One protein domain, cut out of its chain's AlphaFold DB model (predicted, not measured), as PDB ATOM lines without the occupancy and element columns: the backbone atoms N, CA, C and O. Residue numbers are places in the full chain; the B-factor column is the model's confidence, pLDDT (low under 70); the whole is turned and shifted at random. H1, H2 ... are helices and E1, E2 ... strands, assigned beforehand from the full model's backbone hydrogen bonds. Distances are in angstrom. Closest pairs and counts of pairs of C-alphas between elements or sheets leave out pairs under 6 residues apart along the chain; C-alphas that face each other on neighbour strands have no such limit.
ATOM      1  N   GLU A  55     220.383 173.342 113.507       92.50
ATOM      2  CA  GLU A  55     219.547 172.193 113.876       92.50
ATOM      3  C   GLU A  55     218.090 172.380 113.439       92.50
ATOM      4  O   GLU A  55     217.395 171.405 113.182       92.50
ATOM      5  N   ARG A  56     217.630 173.636 113.340       93.81
ATOM      6  CA  ARG A  56     216.253 174.003 112.992       93.81
ATOM      7  C   ARG A  56     216.252 175.121 111.960       93.81
ATOM      8  O   ARG A  56     216.961 176.112 112.131       93.81
ATOM      9  N   VAL A  57     215.442 174.967 110.918       94.19
ATOM     10  CA  VAL A  57     215.360 175.890 109.782       94.19
ATOM     11  C   VAL A  57     213.914 176.327 109.567       94.19
ATOM     12  O   VAL A  57     212.998 175.506 109.562       94.19
ATOM     13  N   VAL A  58     213.720 177.629 109.365       94.56
ATOM     14  CA  VAL A  58     212.446 178.210 108.928       94.56
ATOM     15  C   VAL A  58     212.630 178.717 107.503       94.56
ATOM     16  O   VAL A  58     213.492 179.562 107.258       94.56
ATOM     17  N   SER A  59     211.838 178.201 106.565       93.31
ATOM     18  CA  SER A  59     211.884 178.607 105.161       93.31
ATOM     19  C   SER A  59     210.762 179.591 104.846       93.31
ATOM     20  O   SER A  59     209.579 179.295 105.016       93.31
ATOM     21  N   LEU A  60     211.137 180.776 104.364       92.12
ATOM     22  CA  LEU A  60     210.187 181.843 104.037       92.12
ATOM     23  C   LEU A  60     209.806 181.893 102.551       92.12
ATOM     24  O   LEU A  60     208.885 182.620 102.180       92.12
ATOM     25  N   ALA A  61     210.477 181.112 101.702       91.44
ATOM     26  CA  ALA A  61     210.278 181.113 100.257       91.44
ATOM     27  C   ALA A  61     210.052 179.683  99.735       91.44
ATOM     28  O   ALA A  61     210.832 178.797 100.092       91.44
ATOM     29  N   PRO A  62     209.057 179.452  98.854       92.31
ATOM     30  CA  PRO A  62     208.803 178.127  98.282       92.31
ATOM     31  C   PRO A  62     210.043 177.517  97.621       92.31
ATOM     32  O   PRO A  62     210.410 176.393  97.940       92.31
ATOM     33  N   SER A  63     210.775 178.300  96.821       94.44
ATOM     34  CA  SER A  63     211.997 177.847  96.144       94.44
ATOM     35  C   SER A  63     213.083 177.353  97.106       94.44
ATOM     36  O   SER A  63     213.768 176.376  96.821       94.44
ATOM     37  N   VAL A  64     213.235 177.991  98.270       93.81
ATOM     38  CA  VAL A  64     214.213 177.575  99.285       93.81
ATOM     39  C   VAL A  64     213.768 176.282  99.963       93.81
ATOM     40  O   VAL A  64     214.595 175.403 100.194       93.81
ATOM     41  N   THR A  65     212.469 176.129 100.230       94.19
ATOM     42  CA  THR A  65     211.911 174.881 100.771       94.19
ATOM     43  C   THR A  65     212.184 173.713  99.829       94.19
ATOM     44  O   THR A  65     212.649 172.666 100.267       94.19
ATOM     45  N   GLU A  66     211.983 173.902  98.528       95.06
ATOM     46  CA  GLU A  66     212.255 172.868  97.527       95.06
ATOM     47  C   GLU A  66     213.728 172.455  97.503       95.06
ATOM     48  O   GLU A  66     214.032 171.262  97.521       95.06
ATOM     49  N   ILE A  67     214.644 173.428  97.544       95.56
ATOM     50  CA  ILE A  67     216.088 173.167  97.605       95.56
ATOM     51  C   ILE A  67     216.448 172.392  98.879       95.56
ATOM     52  O   ILE A  67     217.202 171.424  98.811       95.56
ATOM     53  N   LEU A  68     215.901 172.768 100.037       94.31
ATOM     54  CA  LEU A  68     216.174 172.081 101.304       94.31
ATOM     55  C   LEU A  68     215.748 170.610 101.263       94.31
ATOM     56  O   LEU A  68     216.498 169.740 101.707       94.31
ATOM     57  N   PHE A  69     214.576 170.321 100.697       94.12
ATOM     58  CA  PHE A  69     214.106 168.946 100.539       94.12
ATOM     59  C   PHE A  69     214.901 168.180  99.476       94.12
ATOM     60  O   PHE A  69     215.223 167.013  99.694       94.12
ATOM     61  N   ALA A  70     215.292 168.829  98.377       94.12
ATOM     62  CA  ALA A  70     216.149 168.224  97.356       94.12
ATOM     63  C   ALA A  70     217.541 167.851  97.898       94.12
ATOM     64  O   ALA A  70     218.119 166.851  97.479       94.12
ATOM     65  N   LEU A  71     218.059 168.615  98.864       94.56
ATOM     66  CA  LEU A  71     219.312 168.324  99.570       94.56
ATOM     67  C   LEU A  71     219.165 167.271 100.685       94.56
ATOM     68  O   LEU A  71     220.142 166.980 101.372       94.56
ATOM     69  N   GLY A  72     217.966 166.720 100.907       93.81
ATOM     70  CA  GLY A  72     217.703 165.771 101.993       93.81
ATOM     71  C   GLY A  72     217.717 166.406 103.389       93.81
ATOM     72  O   GLY A  72     217.829 165.705 104.386       93.81
ATOM     73  N   LEU A  73     217.601 167.735 103.480       93.19
ATOM     74  CA  LEU A  73     217.591 168.490 104.740       93.19
ATOM     75  C   LEU A  73     216.171 168.795 105.241       93.19
ATOM     76  O   LEU A  73     216.006 169.598 106.162       93.19
ATOM     77  N   GLY A  74     215.150 168.160 104.655       91.31
ATOM     78  CA  GLY A  74     213.739 168.359 105.003       91.31
ATOM     79  C   GLY A  74     213.432 168.120 106.485       91.31
ATOM     80  O   GLY A  74     212.653 168.866 107.068       91.31
ATOM     81  N   ASP A  75     214.124 167.175 107.128       93.19
ATOM     82  CA  ASP A  75     213.935 166.841 108.550       93.19
ATOM     83  C   ASP A  75     214.326 167.973 109.511       93.19
ATOM     84  O   ASP A  75     213.892 168.001 110.662       93.19
ATOM     85  N   LYS A  76     215.148 168.926 109.053       93.88
ATOM     86  CA  LYS A  76     215.553 170.098 109.845       93.88
ATOM     87  C   LYS A  76     214.592 171.274 109.694       93.88
ATOM     88  O   LYS A  76     214.746 172.282 110.390       93.88
ATOM     89  N   VAL A  77     213.641 171.194 108.765       94.62
ATOM     90  CA  VAL A  77     212.668 172.258 108.521       94.62
ATOM     91  C   VAL A  77     211.578 172.165 109.579       94.62
ATOM     92  O   VAL A  77     210.883 171.164 109.668       94.62
ATOM     93  N   VAL A  78     211.429 173.223 110.376       95.88
ATOM     94  CA  VAL A  78     210.405 173.312 111.435       95.88
ATOM     95  C   VAL A  78     209.307 174.317 111.103       95.88
ATOM     96  O   VAL A  78     208.256 174.310 111.733       95.88
ATOM     97  N   GLY A  79     209.534 175.187 110.115       94.25
ATOM     98  CA  GLY A  79     208.573 176.214 109.738       94.25
ATOM     99  C   GLY A  79     208.614 176.550 108.256       94.25
ATOM    100  O   GLY A  79     209.694 176.661 107.669       94.25
ATOM    101  N   VAL A  80     207.439 176.734 107.662       95.06
ATOM    102  CA  VAL A  80     207.260 177.133 106.260       95.06
ATOM    103  C   VAL A  80     206.171 178.194 106.124       95.06
ATOM    104  O   VAL A  80     205.402 178.440 107.052       95.06
ATOM    105  N   THR A  81     206.069 178.836 104.964       93.31
ATOM    106  CA  THR A  81     204.936 179.730 104.673       93.31
ATOM    107  C   THR A  81     203.748 178.968 104.092       93.31
ATOM    108  O   THR A  81     203.898 177.875 103.550       93.31
ATOM    109  N   SER A  82     202.558 179.574 104.125       90.31
ATOM    110  CA  SER A  82     201.317 178.996 103.581       90.31
ATOM    111  C   SER A  82     201.371 178.681 102.080       90.31
ATOM    112  O   SER A  82     200.497 177.995 101.560       90.31
ATOM    113  N   PHE A  83     202.368 179.218 101.373       88.94
ATOM    114  CA  PHE A  83     202.595 179.008  99.944       88.94
ATOM    115  C   PHE A  83     203.609 177.892  99.657       88.94
ATOM    116  O   PHE A  83     203.754 177.499  98.506       88.94
ATOM    117  N   CYS A  84     204.302 177.371 100.672       90.19
ATOM    118  CA  CYS A  84     205.217 176.240 100.524       90.19
ATOM    119  C   CYS A  84     204.413 174.934 100.466       90.19
ATOM    120  O   CYS A  84     204.217 174.259 101.474       90.19
ATOM    121  N   ASN A  85     203.905 174.602  99.283       89.56
ATOM    122  CA  ASN A  85     203.055 173.433  99.039       89.56
ATOM    123  C   ASN A  85     203.765 172.298  98.277       89.56
ATOM    124  O   ASN A  85     203.129 171.294  97.954       89.56
ATOM    125  N   TYR A  86     205.056 172.454  97.990       90.75
ATOM    126  CA  TYR A  86     205.879 171.472  97.295       90.75
ATOM    127  C   TYR A  86     207.240 171.332  98.006       90.75
ATOM    128  O   TYR A  86     207.764 172.339  98.493       90.75
ATOM    129  N   PRO A  87     207.818 170.117  98.099       90.94
ATOM    130  CA  PRO A  87     207.272 168.814  97.684       90.94
ATOM    131  C   PRO A  87     206.047 168.358  98.509       90.94
ATOM    132  O   PRO A  87     205.803 168.899  99.588       90.94
ATOM    133  N   PRO A  88     205.276 167.338  98.060       91.94
ATOM    134  CA  PRO A  88     204.071 166.861  98.764       91.94
ATOM    135  C   PRO A  88     204.321 166.457 100.226       91.94
ATOM    136  O   PRO A  88     203.425 166.525 101.065       91.94
ATOM    137  N   GLN A  89     205.560 166.068 100.531       91.88
ATOM    138  CA  GLN A  89     206.039 165.759 101.877       91.88
ATOM    139  C   GLN A  89     205.835 166.932 102.841       91.88
ATOM    140  O   GLN A  89     205.369 166.710 103.953       91.88
ATOM    141  N   VAL A  90     206.087 168.173 102.401       91.88
ATOM    142  CA  VAL A  90     205.887 169.385 103.212       91.88
ATOM    143  C   VAL A  90     204.433 169.481 103.661       91.88
ATOM    144  O   VAL A  90     204.157 169.685 104.835       91.88
ATOM    145  N   VAL A  91     203.488 169.258 102.743       91.62
ATOM    146  CA  VAL A  91     202.051 169.326 103.043       91.62
ATOM    147  C   VAL A  91     201.646 168.268 104.069       91.62
ATOM    148  O   VAL A  91     200.851 168.556 104.965       91.62
ATOM    149  N   ASN A  92     202.190 167.055 103.963       93.56
ATOM    150  CA  ASN A  92     201.918 165.985 104.921       93.56
ATOM    151  C   ASN A  92     202.519 166.300 106.296       93.56
ATOM    152  O   ASN A  92     201.812 166.235 107.297       93.56
ATOM    153  N   MET A  93     203.778 166.742 106.343       92.06
ATOM    154  CA  MET A  93     204.461 167.114 107.585       92.06
ATOM    155  C   MET A  93     203.785 168.294 108.294       92.06
ATOM    156  O   MET A  93     203.712 168.306 109.521       92.06
ATOM    157  N   THR A  94     203.230 169.248 107.544       91.50
ATOM    158  CA  THR A  94     202.434 170.345 108.110       91.50
ATOM    159  C   THR A  94     201.115 169.850 108.705       91.50
ATOM    160  O   THR A  94     200.731 170.277 109.789       91.50
ATOM    161  N   LYS A  95     200.423 168.908 108.046       90.75
ATOM    162  CA  LYS A  95     199.191 168.296 108.585       90.75
ATOM    163  C   LYS A  95     199.450 167.450 109.833       90.75
ATOM    164  O   LYS A  95     198.611 167.414 110.724       90.75
ATOM    165  N   GLU A  96     200.600 166.785 109.888       92.19
ATOM    166  CA  GLU A  96     201.070 166.016 111.047       92.19
ATOM    167  C   GLU A  96     201.560 166.908 112.202       92.19
ATOM    168  O   GLU A  96     201.846 166.397 113.281       92.19
ATOM    169  N   GLY A  97     201.678 168.226 111.990       89.75
ATOM    170  CA  GLY A  97     202.176 169.172 112.993       89.75
ATOM    171  C   GLY A  97     203.695 169.148 113.195       89.75
ATOM    172  O   GLY A  97     204.187 169.725 114.159       89.75
ATOM    173  N   LYS A  98     204.455 168.500 112.303       91.81
ATOM    174  CA  LYS A  98     205.932 168.510 112.331       91.81
ATOM    175  C   LYS A  98     206.514 169.832 111.828       91.81
ATOM    176  O   LYS A  98     207.593 170.225 112.255       91.81
ATOM    177  N   ILE A  99     205.809 170.485 110.904       94.12
ATOM    178  CA  ILE A  99     206.180 171.778 110.327       94.12
ATOM    179  C   ILE A  99     205.059 172.775 110.608       94.12
ATOM    180  O   ILE A  99     203.901 172.517 110.280       94.12
ATOM    181  N   GLU A 100     205.398 173.934 111.166       94.25
ATOM    182  CA  GLU A 100     204.426 175.001 111.404       94.25
ATOM    183  C   GLU A 100     204.335 175.986 110.234       94.25
ATOM    184  O   GLU A 100     205.326 176.320 109.579       94.25
ATOM    185  N   ILE A 101     203.129 176.505 109.990       92.50
ATOM    186  CA  ILE A 101     202.934 177.620 109.062       92.50
ATOM    187  C   ILE A 101     203.242 178.920 109.807       92.50
ATOM    188  O   ILE A 101     202.421 179.410 110.578       92.50
ATOM    189  N   VAL A 102     204.418 179.497 109.552       91.50
ATOM    190  CA  VAL A 102     204.901 180.707 110.246       91.50
ATOM    191  C   VAL A 102     204.357 182.009 109.654       91.50
ATOM    192  O   VAL A 102     204.512 183.077 110.240       91.50
ATOM    193  N   GLY A 103     203.734 181.950 108.477       86.75
ATOM    194  CA  GLY A 103     203.160 183.130 107.845       86.75
ATOM    195  C   GLY A 103     202.786 182.939 106.383       86.75
ATOM    196  O   GLY A 103     202.831 181.840 105.828       86.75
ATOM    197  N   GLY A 104     202.414 184.044 105.750       83.62
ATOM    198  CA  GLY A 104     202.020 184.117 104.351       83.62
ATOM    199  C   GLY A 104     201.654 185.549 103.977       83.62
ATOM    200  O   GLY A 104     201.442 186.397 104.841       83.62
ATOM    201  N   TYR A 105     201.590 185.830 102.681       69.19
ATOM    202  CA  TYR A 105     201.099 187.110 102.188       69.19
ATOM    203  C   TYR A 105     199.592 187.243 102.436       69.19
ATOM    204  O   TYR A 105     198.859 186.263 102.247       69.19
ATOM    205  N   PRO A 106     199.102 188.440 102.816       65.56
ATOM    206  CA  PRO A 106     197.674 188.686 102.898       65.56
ATOM    207  C   PRO A 106     197.064 188.393 101.529       65.56
ATOM    208  O   PRO A 106     197.390 189.027 100.525       65.56
ATOM    209  N   ARG A 107     196.160 187.412 101.480       58.03
ATOM    210  CA  ARG A 107     195.230 187.275 100.362       58.03
ATOM    211  C   ARG A 107     194.363 188.530 100.391       58.03
ATOM    212  O   ARG A 107     193.350 188.558 101.086       58.03
ATOM    213  N   PHE A 108     194.753 189.562  99.644       54.41
ATOM    214  CA  PHE A 108     193.827 190.608  99.230       54.41
ATOM    215  C   PHE A 108     192.752 189.916  98.397       54.41
ATOM    216  O   PHE A 108     192.884 189.718  97.191       54.41
ATOM    217  N   LYS A 109     191.705 189.451  99.077       51.16
ATOM    218  CA  LYS A 109     190.481 189.020  98.433       51.16
ATOM    219  C   LYS A 109     189.864 190.322  97.948       51.16
ATOM    220  O   LYS A 109     189.256 191.041  98.736       51.16
ATOM    221  N   CYS A 110     190.147 190.680  96.695       54.16
ATOM    222  CA  CYS A 110     189.439 191.761  96.033       54.16
ATOM    223  C   CYS A 110     187.960 191.397  96.176       54.16
ATOM    224  O   CYS A 110     187.530 190.353  95.687       54.16
ATOM    225  N   ARG A 111     187.235 192.143  97.011       60.59
ATOM    226  CA  ARG A 111     185.813 191.921  97.234       60.59
ATOM    227  C   ARG A 111     185.177 192.174  95.877       60.59
ATOM    228  O   ARG A 111     185.195 193.316  95.439       60.59
ATOM    229  N   GLU A 112     184.705 191.124  95.206       59.59
ATOM    230  CA  GLU A 112     183.859 191.268  94.023       59.59
ATOM    231  C   GLU A 112     182.726 192.209  94.425       59.59
ATOM    232  O   GLU A 112     181.854 191.875  95.231       59.59
ATOM    233  N   SER A 113     182.819 193.460  93.975       60.59
ATOM    234  CA  SER A 113     181.719 194.394  94.063       60.59
ATOM    235  C   SER A 113     180.676 193.841  93.111       60.59
ATOM    236  O   SER A 113     180.861 193.928  91.898       60.59
ATOM    237  N   ASN A 114     179.628 193.222  93.655       54.72
ATOM    238  CA  ASN A 114     178.427 192.905  92.897       54.72
ATOM    239  C   ASN A 114     177.933 194.205  92.255       54.72
ATOM    240  O   ASN A 114     177.299 195.025  92.917       54.72
ATOM    241  N   SER A 115     178.277 194.405  90.982       55.88
ATOM    242  CA  SER A 115     177.715 195.445  90.136       55.88
ATOM    243  C   SER A 115     176.279 195.034  89.840       55.88
ATOM    244  O   SER A 115     176.042 194.164  89.000       55.88
ATOM    245  N   THR A 116     175.349 195.594  90.607       55.28
ATOM    246  CA  THR A 116     173.926 195.623  90.257       55.28
ATOM    247  C   THR A 116     173.608 197.019  89.763       55.28
ATOM    248  O   THR A 116     174.153 197.969  90.373       55.28
TER     249      THR A 116
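AT A GLANCE: This is residues 55 to 116 of the 116 residues of the protein "Fe/B12 periplasmic-binding domain-containing protein" of Ignisphaera aggregans (UniProt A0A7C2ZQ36). A small compact body carries one long tail: residues 106 to 116 stick out from it and make most of the length. In the body, two short parallel strands, E1 and E2, lie side by side, with residues 57 to 58 paired beside E1, and two short helices, H1 and H2, cover one side of this little sheet. The printed part has 62 residues, with two named helices and two named strands in the order H1, E1, H2, E2; the class is mixed, helices and strands, and under half of the residues, 26, are in named elements. The whole is loose, with a radius of gyration of the C-alphas of 14.8 A, and spans 55 by 21 by 18 A.

HOW THE PARTS SIT: Near the first printed residue, residues 57 to 58 form a short parallel pairing with residues 77 to 79 of E1, residues 77 to 81. H1, residues 62 to 70, comes closest to E1 at the C-alphas of Thr 65 and Val 80, 7.5 A apart. E2, residues 100 to 103, is the parallel neighbour of E1, at 37 degrees between their directions. Across this pair N 80 and O 100 are within hydrogen-bond range at 2.9 A, as are N 102 and O 80 at 2.9 A. C-alphas 79 and 100 face each other at 4.6 A. H2, residues 88 to 95, and E1 are near each other, with 9 pairs of C-alphas within 10 A. The closest C-alphas of H2 and E2 are those of Thr 94 and Glu 100, 6.0 A apart. E1, H2 and E2 form a strand-helix-strand unit, two parallel neighbour strands with a helix between them along the chain, and its crossover is right-handed. H1 is apart from H2 and from E2. In H1 and H2 every O i to N i+4 pair is within hydrogen-bond range.

IN THESE COORDINATES: H1 runs 12.4 A from C-alpha 62 at (208.803, 178.127, 98.282) to C-alpha 70. E1 runs 11.4 A from Val 77 to Thr 81. H2 runs 11.1 A from Pro 88 to Lys 95. E2 runs 9.0 A from Glu 100 to Gly 103, whose C-alpha is at (203.160, 183.130, 107.845).

THE WHOLE: The C-alphas of Glu 55 and Thr 116, the two farthest apart, are 56.5 A apart. Without residues 106 to 116, which stand free, the body spans 26 by 21 by 21 A. The printed part has no cut, and it ends at Thr 116, the chain's last residue. The link from H2 to E2 is tight, those from H1 to E1 and from E1 to H2 are short, and no link is long. The mean pLDDT of the printed part is 85.9; residues 105 to 116 are under 70.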